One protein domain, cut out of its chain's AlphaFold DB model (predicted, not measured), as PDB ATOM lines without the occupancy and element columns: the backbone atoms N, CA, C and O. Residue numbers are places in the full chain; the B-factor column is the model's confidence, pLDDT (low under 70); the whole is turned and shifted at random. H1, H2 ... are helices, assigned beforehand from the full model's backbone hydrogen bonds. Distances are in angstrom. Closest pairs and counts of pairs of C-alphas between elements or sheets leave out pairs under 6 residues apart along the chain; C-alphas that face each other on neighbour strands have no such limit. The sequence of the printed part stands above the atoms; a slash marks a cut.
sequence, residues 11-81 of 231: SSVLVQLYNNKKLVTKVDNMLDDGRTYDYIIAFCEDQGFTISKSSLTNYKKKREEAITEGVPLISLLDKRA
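This is residues 11 to 81 of the 231 residues of an uncharacterized protein of Bacillus thuringiensis serovar toumanoffi (UniProt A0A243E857). A helical hairpin, H2 and H3, makes one end of a compact body; long H4 runs from H3 past H1 to the other end, where short H5 folds back onto H4 and H1. The 71 printed residues have five named helices, H1 to H5 in order: all helix. The radius of gyration of the C-alphas is 11.5 A, the spans 30 by 25 by 21 A.

H1, residues 13 to 19, touches H5, residues 73 to 77 (closest C-alphas Val 15 and Leu 77, 5.9 A). H2, residues 21 to 32, and H3, residues 37 to 46, form a hairpin at a shallow tilt of 19 degrees, opposite ways; the closest C-alphas, Val 27 and Ile 40, are 6.7 A apart. Residues 59 to 66 of H4, residues 53 to 69, touch H5 (closest C-alphas Ala 66 and Leu 73, 5.2 A). Every O i to N i+4 pair is within hydrogen-bond range in H1, H3, H4 and H5; 6 of 8 in H2.

H1 begins at C-alpha 13 (281.280, 205.513, 277.831). H4 spans 24.2 A, H2 16.5 A. H5 ends at C-alpha 77 (279.233, 197.370, 274.325).

The printed part has no cut and no long link. pLDDT is under 70 at residues 11 and 79 to 81.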
ATOM      1  N   SER A  11     274.611 207.512 275.686       64.75
ATOM      2  CA  SER A  11     275.199 206.179 275.494       64.75
ATOM      3  C   SER A  11     276.313 205.884 276.505       64.75
ATOM      4  O   SER A  11     276.911 206.792 277.080       64.75
ATOM      5  N   SER A  12     276.577 204.595 276.747       81.88
ATOM      6  CA  SER A  12     277.672 204.129 277.613       81.88
ATOM      7  C   SER A  12     279.016 204.710 277.164       81.88
ATOM      8  O   SER A  12     279.272 204.783 275.964       81.88
ATOM      9  N   VAL A  13     279.908 205.034 278.107       84.81
ATOM     10  CA  VAL A  13     281.280 205.513 277.831       84.81
ATOM     11  C   VAL A  13     282.003 204.599 276.832       84.81
ATOM     12  O   VAL A  13     282.693 205.076 275.941       84.81
ATOM     13  N   LEU A  14     281.772 203.284 276.890       87.94
ATOM     14  CA  LEU A  14     282.378 202.337 275.945       87.94
ATOM     15  C   LEU A  14     281.848 202.493 274.513       87.94
ATOM     16  O   LEU A  14     282.598 202.378 273.548       87.94
ATOM     17  N   VAL A  15     280.553 202.783 274.373       85.25
ATOM     18  CA  VAL A  15     279.917 203.053 273.075       85.25
ATOM     19  C   VAL A  15     280.392 204.401 272.531       85.25
ATOM     20  O   VAL A  15     280.603 204.544 271.330       85.25
ATOM     21  N   GLN A  16     280.611 205.387 273.406       86.31
ATOM     22  CA  GLN A  16     281.195 206.673 273.022       86.31
ATOM     23  C   GLN A  16     282.634 206.512 272.510       86.31
ATOM     24  O   GLN A  16     282.959 207.085 271.470       86.31
ATOM     25  N   LEU A  17     283.453 205.681 273.173       87.69
ATOM     26  CA  LEU A  17     284.791 205.319 272.697       87.69
ATOM     27  C   LEU A  17     284.711 204.665 271.310       87.69
ATOM     28  O   LEU A  17     285.319 205.165 270.370       87.69
ATOM     29  N   TYR A  18     283.891 203.622 271.156       87.75
ATOM     30  CA  TYR A  18     283.739 202.872 269.900       87.75
ATOM     31  C   TYR A  18     283.260 203.718 268.705       87.75
ATOM     32  O   TYR A  18     283.641 203.482 267.549       87.75
ATOM     33  N   ASN A  19     282.411 204.712 268.969       85.44
ATOM     34  CA  ASN A  19     281.899 205.617 267.944       85.44
ATOM     35  C   ASN A  19     282.929 206.673 267.521       85.44
ATOM     36  O   ASN A  19     282.852 207.185 266.402       85.44
ATOM     37  N   ASN A  20     283.922 206.979 268.361       87.75
ATOM     38  CA  ASN A  20     285.023 207.861 267.993       87.75
ATOM     39  C   ASN A  20     286.107 207.082 267.232       87.75
ATOM     40  O   ASN A  20     287.110 206.661 267.805       87.75
ATOM     41  N   LYS A  21     285.920 206.921 265.914       85.06
ATOM     42  CA  LYS A  21     286.798 206.104 265.054       85.06
ATOM     43  C   LYS A  21     288.281 206.490 265.098       85.06
ATOM     44  O   LYS A  21     289.131 205.624 264.973       85.06
ATOM     45  N   LYS A  22     288.610 207.767 265.318       86.12
ATOM     46  CA  LYS A  22     290.012 208.215 265.407       86.12
ATOM     47  C   LYS A  22     290.661 207.854 266.742       86.12
ATOM     48  O   LYS A  22     291.847 207.538 266.776       86.12
ATOM     49  N   LEU A  23     289.893 207.937 267.827       89.44
ATOM     50  CA  LEU A  23     290.371 207.625 269.169       89.44
ATOM     51  C   LEU A  23     290.439 206.111 269.384       89.44
ATOM     52  O   LEU A  23     291.457 205.616 269.856       89.44
ATOM     53  N   VAL A  24     289.390 205.386 268.983       91.38
ATOM     54  CA  VAL A  24     289.268 203.942 269.211       91.38
ATOM     55  C   VAL A  24     290.404 203.162 268.563       91.38
ATOM     56  O   VAL A  24     291.035 202.379 269.249       91.38
ATOM     57  N   THR A  25     290.767 203.456 267.309       89.25
ATOM     58  CA  THR A  25     291.867 202.760 266.622       89.25
ATOM     59  C   THR A  25     293.198 202.933 267.350       89.25
ATOM     60  O   THR A  25     293.979 201.996 267.452       89.25
ATOM     61  N   LYS A  26     293.462 204.125 267.897       90.75
ATOM     62  CA  LYS A  26     294.689 204.371 268.664       90.75
ATOM     63  C   LYS A  26     294.661 203.657 270.012       90.75
ATOM     64  O   LYS A  26     295.677 203.108 270.418       90.75
ATOM     65  N   VAL A  27     293.512 203.646 270.685       90.50
ATOM     66  CA  VAL A  27     293.326 202.923 271.950       90.50
ATOM     67  C   VAL A  27     293.437 201.411 271.743       90.50
ATOM     68  O   VAL A  27     294.100 200.754 272.536       90.50
ATOM     69  N   ASP A  28     292.862 200.870 270.669       91.75
ATOM     70  CA  ASP A  28     292.962 199.456 270.298       91.75
ATOM     71  C   ASP A  28     294.427 199.067 270.065       91.75
ATOM     72  O   ASP A  28     294.918 198.163 270.735       91.75
ATOM     73  N   ASN A  29     295.162 199.835 269.249       89.94
ATOM     74  CA  ASN A  29     296.594 199.609 269.027       89.94
ATOM     75  C   ASN A  29     297.400 199.669 270.332       89.94
ATOM     76  O   ASN A  29     298.247 198.823 270.576       89.94
ATOM     77  N   MET A  30     297.128 200.639 271.212       90.69
ATOM     78  CA  MET A  30     297.831 200.731 272.498       90.69
ATOM     79  C   MET A  30     297.514 199.558 273.438       90.69
ATOM     80  O   MET A  30     298.374 199.165 274.228       90.69
ATOM     81  N   LEU A  31     296.293 199.016 273.381       91.31
ATOM     82  CA  LEU A  31     295.906 197.818 274.131       91.31
ATOM     83  C   LEU A  31     296.609 196.564 273.596       91.31
ATOM     84  O   LEU A  31     296.959 195.695 274.398       91.31
ATOM     85  N   ASP A  32     296.822 196.498 272.282       89.38
ATOM     86  CA  ASP A  32     297.474 195.381 271.588       89.38
ATOM     87  C   ASP A  32     298.994 195.414 271.768       89.38
ATOM     88  O   ASP A  32     299.605 194.393 272.076       89.38
ATOM     89  N   ASP A  33     299.583 196.611 271.742       87.69
ATOM     90  CA  ASP A  33     300.988 196.880 272.073       87.69
ATOM     91  C   ASP A  33     301.312 196.662 273.567       87.69
ATOM     92  O   ASP A  33     302.452 196.844 274.000       87.69
ATOM     93  N   GLY A  34     300.311 196.340 274.394       88.25
ATOM     94  CA  GLY A  34     300.488 196.092 275.824       88.25
ATOM     95  C   GLY A  34     300.874 197.333 276.635       88.25
ATOM     96  O   GLY A  34     301.502 197.209 277.690       88.25
ATOM     97  N   ARG A  35     300.518 198.543 276.176       88.88
ATOM     98  CA  ARG A  35     300.763 199.785 276.930       88.88
ATOM     99  C   ARG A  35     300.008 199.762 278.261       88.88
ATOM    100  O   ARG A  35     298.935 199.173 278.391       88.88
ATOM    101  N   THR A  36     300.557 200.435 279.271       92.19
ATOM    102  CA  THR A  36     299.928 200.490 280.596       92.19
ATOM    103  C   THR A  36     298.596 201.239 280.539       92.19
ATOM    104  O   THR A  36     298.444 202.220 279.810       92.19
ATOM    105  N   TYR A  37     297.617 200.814 281.342       90.75
ATOM    106  CA  TYR A  37     296.306 201.470 281.363       90.75
ATOM    107  C   TYR A  37     296.387 202.952 281.727       90.75
ATOM    108  O   TYR A  37     295.644 203.747 281.167       90.75
ATOM    109  N   ASP A  38     297.308 203.329 282.609       89.62
ATOM    110  CA  ASP A  38     297.454 204.717 283.042       89.62
ATOM    111  C   ASP A  38     297.960 205.606 281.884       89.62
ATOM    112  O   ASP A  38     297.500 206.734 281.724       89.62
ATOM    113  N   TYR A  39     298.809 205.065 280.998       91.88
ATOM    114  CA  TYR A  39     299.236 205.738 279.768       91.88
ATOM    115  C   TYR A  39     298.079 205.922 278.775       91.88
ATOM    116  O   TYR A  39     297.903 206.999 278.209       91.88
ATOM    117  N   ILE A  40     297.260 204.884 278.590       91.38
ATOM    118  CA  ILE A  40     296.103 204.926 277.683       91.38
ATOM    119  C   ILE A  40     295.048 205.917 278.194       91.38
ATOM    120  O   ILE A  40     294.454 206.641 277.399       91.38
ATOM    121  N   ILE A  41     294.833 205.980 279.509       92.75
ATOM    122  CA  ILE A  41     293.906 206.931 280.135       92.75
ATOM    123  C   ILE A  41     294.391 208.365 279.921       92.75
ATOM    124  O   ILE A  41     293.617 209.180 279.426       92.75
ATOM    125  N   ALA A  42     295.669 208.652 280.194       90.44
ATOM    126  CA  ALA A  42     296.246 209.978 279.966       90.44
ATOM    127  C   ALA A  42     296.150 210.404 278.490       90.44
ATOM    128  O   ALA A  42     295.808 211.544 278.185       90.44
ATOM    129  N   PHE A  43     296.382 209.470 277.561       91.56
ATOM    130  CA  PHE A  43     296.178 209.712 276.135       91.56
ATOM    131  C   PHE A  43     294.714 210.029 275.800       91.56
ATOM    132  O   PHE A  43     294.439 210.953 275.040       91.56
ATOM    133  N   CYS A  44     293.758 209.289 276.366       90.12
ATOM    134  CA  CYS A  44     292.342 209.578 276.158       90.12
ATOM    135  C   CYS A  44     291.963 210.968 276.695       90.12
ATOM    136  O   CYS A  44     291.243 211.701 276.016       90.12
ATOM    137  N   GLU A  45     292.483 211.354 277.864       91.81
ATOM    138  CA  GLU A  45     292.234 212.663 278.480       91.81
ATOM    139  C   GLU A  45     292.771 213.821 277.630       91.81
ATOM    140  O   GLU A  45     292.042 214.787 277.403       91.81
ATOM    141  N   ASP A  46     293.984 213.695 277.083       89.44
ATOM    142  CA  ASP A  46     294.575 214.666 276.147       89.44
ATOM    143  C   ASP A  46     293.714 214.856 274.885       89.44
ATOM    144  O   ASP A  46     293.567 215.955 274.353       89.44
ATOM    145  N   GLN A  47     293.050 213.787 274.443       87.62
ATOM    146  CA  GLN A  47     292.121 213.815 273.312       87.62
ATOM    147  C   GLN A  47     290.691 214.246 273.703       87.62
ATOM    148  O   GLN A  47     289.766 214.142 272.892       87.62
ATOM    149  N   GLY A  48     290.494 214.735 274.932       86.75
ATOM    150  CA  GLY A  48     289.211 215.225 275.440       86.75
ATOM    151  C   GLY A  48     288.205 214.121 275.774       86.75
ATOM    152  O   GLY A  48     286.998 214.368 275.755       86.75
ATOM    153  N   PHE A  49     288.674 212.901 276.049       89.56
ATOM    154  CA  PHE A  49     287.844 211.739 276.352       89.56
ATOM    155  C   PHE A  49     288.220 211.103 277.694       89.56
ATOM    156  O   PHE A  49     289.265 210.483 277.845       89.56
ATOM    157  N   THR A  50     287.340 211.204 278.685       88.44
ATOM    158  CA  THR A  50     287.596 210.632 280.012       88.44
ATOM    159  C   THR A  50     287.110 209.185 280.089       88.44
ATOM    160  O   THR A  50     285.928 208.904 279.879       88.44
ATOM    161  N   ILE A  51     288.003 208.260 280.448       89.38
ATOM    162  CA  ILE A  51     287.676 206.844 280.655       89.38
ATOM    163  C   ILE A  51     288.347 206.307 281.921       89.38
ATOM    164  O   ILE A  51     289.518 206.560 282.178       89.38
ATOM    165  N   SER A  52     287.606 205.537 282.723       90.62
ATOM    166  CA  SER A  52     288.167 204.897 283.917       90.62
ATOM    167  C   SER A  52     288.955 203.630 283.570       90.62
ATOM    168  O   SER A  52     288.626 202.910 282.626       90.62
ATOM    169  N   LYS A  53     289.925 203.268 284.418       89.12
ATOM    170  CA  LYS A  53     290.683 202.004 284.322       89.12
ATOM    171  C   LYS A  53     289.789 200.762 284.273       89.12
ATOM    172  O   LYS A  53     290.038 199.838 283.498       89.12
ATOM    173  N   SER A  54     288.708 200.759 285.054       85.94
ATOM    174  CA  SER A  54     287.699 199.693 285.050       85.94
ATOM    175  C   SER A  54     286.946 199.604 283.721       85.94
ATOM    176  O   SER A  54     286.709 198.505 283.222       85.94
ATOM    177  N   SER A  55     286.615 200.747 283.115       87.31
ATOM    178  CA  SER A  55     285.954 200.810 281.810       87.31
ATOM    179  C   SER A  55     286.882 200.330 280.698       87.31
ATOM    180  O   SER A  55     286.456 199.541 279.861       87.31
ATOM    181  N   LEU A  56     288.157 200.720 280.733       90.19
ATOM    182  CA  LEU A  56     289.159 200.277 279.765       90.19
ATOM    183  C   LEU A  56     289.430 198.765 279.860       90.19
ATOM    184  O   LEU A  56     289.496 198.080 278.844       90.19
ATOM    185  N   THR A  57     289.486 198.223 281.079       90.12
ATOM    186  CA  THR A  57     289.612 196.771 281.303       90.12
ATOM    187  C   THR A  57     288.397 196.017 280.755       90.12
ATOM    188  O   THR A  57     288.540 194.992 280.096       90.12
ATOM    189  N   ASN A  58     287.188 196.528 281.006       88.50
ATOM    190  CA  ASN A  58     285.948 195.942 280.496       88.50
ATOM    191  C   ASN A  58     285.881 196.007 278.961       88.50
ATOM    192  O   ASN A  58     285.489 195.043 278.313       88.50
ATOM    193  N   TYR A  59     286.312 197.125 278.380       90.81
ATOM    194  CA  TYR A  59     286.411 197.295 276.934       90.81
ATOM    195  C   TYR A  59     287.351 196.262 276.306       90.81
ATOM    196  O   TYR A  59     286.941 195.579 275.372       90.81
ATOM    197  N   LYS A  60     288.559 196.084 276.866       91.25
ATOM    198  CA  LYS A  60     289.520 195.072 276.405       91.25
ATOM    199  C   LYS A  60     288.919 193.662 276.431       91.25
ATOM    200  O   LYS A  60     288.939 192.988 275.410       91.25
ATOM    201  N   LYS A  61     288.308 193.258 277.554       90.75
ATOM    202  CA  LYS A  61     287.668 191.936 277.690       90.75
ATOM    203  C   LYS A  61     286.573 191.697 276.653       90.75
ATOM    204  O   LYS A  61     286.541 190.647 276.033       90.75
ATOM    205  N   LYS A  62     285.701 192.685 276.426       88.50
ATOM    206  CA  LYS A  62     284.641 192.582 275.409       88.50
ATOM    207  C   LYS A  62     285.191 192.536 273.988       88.50
ATOM    208  O   LYS A  62     284.561 191.960 273.112       88.50
ATOM    209  N   ARG A  63     286.347 193.157 273.750       91.31
ATOM    210  CA  ARG A  63     287.077 193.048 272.484       91.31
ATOM    211  C   ARG A  63     287.590 191.630 272.263       91.31
ATOM    212  O   ARG A  63     287.410 191.099 271.177       91.31
ATOM    213  N   GLU A  64     288.191 191.032 273.287       88.25
ATOM    214  CA  GLU A  64     288.655 189.640 273.257       88.25
ATOM    215  C   GLU A  64     287.473 188.681 273.037       88.25
ATOM    216  O   GLU A  64     287.521 187.875 272.118       88.25
ATOM    217  N   GLU A  65     286.371 188.858 273.773       85.12
ATOM    218  CA  GLU A  65     285.118 188.097 273.621       85.12
ATOM    219  C   GLU A  65     284.534 188.217 272.202       85.12
ATOM    220  O   GLU A  65     284.232 187.208 271.574       85.12
ATOM    221  N   ALA A  66     284.465 189.430 271.642       86.69
ATOM    222  CA  ALA A  66     284.011 189.653 270.267       86.69
ATOM    223  C   ALA A  66     284.868 188.913 269.225       86.69
ATOM    224  O   ALA A  66     284.338 188.414 268.234       86.69
ATOM    225  N   ILE A  67     286.186 188.847 269.441       84.25
ATOM    226  CA  ILE A  67     287.122 188.147 268.552       84.25
ATOM    227  C   ILE A  67     286.973 186.630 268.706       84.25
ATOM    228  O   ILE A  67     286.921 185.925 267.702       84.25
ATOM    229  N   THR A  68     286.889 186.127 269.939       84.25
ATOM    230  CA  THR A  68     286.780 184.690 270.227       84.25
ATOM    231  C   THR A  68     285.443 184.107 269.776       84.25
ATOM    232  O   THR A  68     285.418 183.033 269.186       84.25
ATOM    233  N   GLU A  69     284.336 184.806 270.028       82.00
ATOM    234  CA  GLU A  69     282.981 184.331 269.717       82.00
ATOM    235  C   GLU A  69     282.501 184.750 268.317       82.00
ATOM    236  O   GLU A  69     281.435 184.330 267.870       82.00
ATOM    237  N   GLY A  70     283.264 185.594 267.610       77.00
ATOM    238  CA  GLY A  70     282.906 186.084 266.277       77.00
ATOM    239  C   GLY A  70     281.686 187.015 266.259       77.00
ATOM    240  O   GLY A  70     281.047 187.182 265.218       77.00
ATOM    241  N   VAL A  71     281.338 187.623 267.397       81.44
ATOM    242  CA  VAL A  71     280.179 188.518 267.530       81.44
ATOM    243  C   VAL A  71     280.575 189.994 267.371       81.44
ATOM    244  O   VAL A  71     281.649 190.406 267.813       81.44
ATOM    245  N   PRO A  72     279.715 190.857 266.794       82.81
ATOM    246  CA  PRO A  72     280.017 192.282 266.674       82.81
ATOM    247  C   PRO A  72     280.241 192.955 268.038       82.81
ATOM    248  O   PRO A  72     279.345 192.981 268.881       82.81
ATOM    249  N   LEU A  73     281.401 193.601 268.224       84.44
ATOM    250  CA  LEU A  73     281.773 194.283 269.476       84.44
ATOM    251  C   LEU A  73     280.697 195.265 269.967       84.44
ATOM    252  O   LEU A  73     280.416 195.334 271.162       84.44
ATOM    253  N   ILE A  74     280.047 195.999 269.059       83.00
ATOM    254  CA  ILE A  74     278.991 196.960 269.411       83.00
ATOM    255  C   ILE A  74     277.831 196.312 270.186       83.00
ATOM    256  O   ILE A  74     277.298 196.941 271.102       83.00
ATOM    257  N   SER A  75     277.507 195.046 269.901       80.81
ATOM    258  CA  SER A  75     276.468 194.272 270.591       80.81
ATOM    259  C   SER A  75     276.850 193.942 272.036       80.81
ATOM    260  O   SER A  75     275.987 193.867 272.907       80.81
ATOM    261  N   LEU A  76     278.149 193.802 272.317       81.31
ATOM    262  CA  LEU A  76     278.672 193.605 273.671       81.31
ATOM    263  C   LEU A  76     278.806 194.936 274.428       81.31
ATOM    264  O   LEU A  76     278.695 194.980 275.660       81.31
ATOM    265  N   LEU A  77     279.057 196.044 273.724       83.06
ATOM    266  CA  LEU A  77     279.233 197.370 274.325       83.06
ATOM    267  C   LEU A  77     277.904 198.045 274.694       83.06
ATOM    268  O   LEU A  77     277.837 198.707 275.740       83.06
ATOM    269  N   ASP A  78     276.861 197.880 273.876       76.50
ATOM    270  CA  ASP A  78     275.546 198.475 274.114       76.50
ATOM    271  C   ASP A  78     274.655 197.581 274.989       76.50
ATOM    272  O   ASP A  78     274.052 196.608 274.543       76.50
ATOM    273  N   LYS A  79     274.505 197.955 276.265       63.03
ATOM    274  CA  LYS A  79     273.603 197.254 277.193       63.03
ATOM    275  C   LYS A  79     272.123 197.353 276.793       63.03
ATOM    276  O   LYS A  79     271.345 196.518 277.235       63.03
ATOM    277  N   ARG A  80     271.723 198.330 275.965       54.94
ATOM    278  CA  ARG A  80     270.329 198.485 275.501       54.94
ATOM    279  C   ARG A  80     269.977 197.545 274.352       54.94
ATOM    280  O   ARG A  80     268.796 197.334 274.096       54.94
ATOM    281  N   ALA A  81     270.975 196.963 273.690       50.38
ATOM    282  CA  ALA A  81     270.752 195.921 272.696       50.38
ATOM    283  C   ALA A  81     270.284 194.602 273.340       50.38
ATOM    284  O   ALA A  81     269.633 193.813 272.670       50.38
TER     285      ALA A  81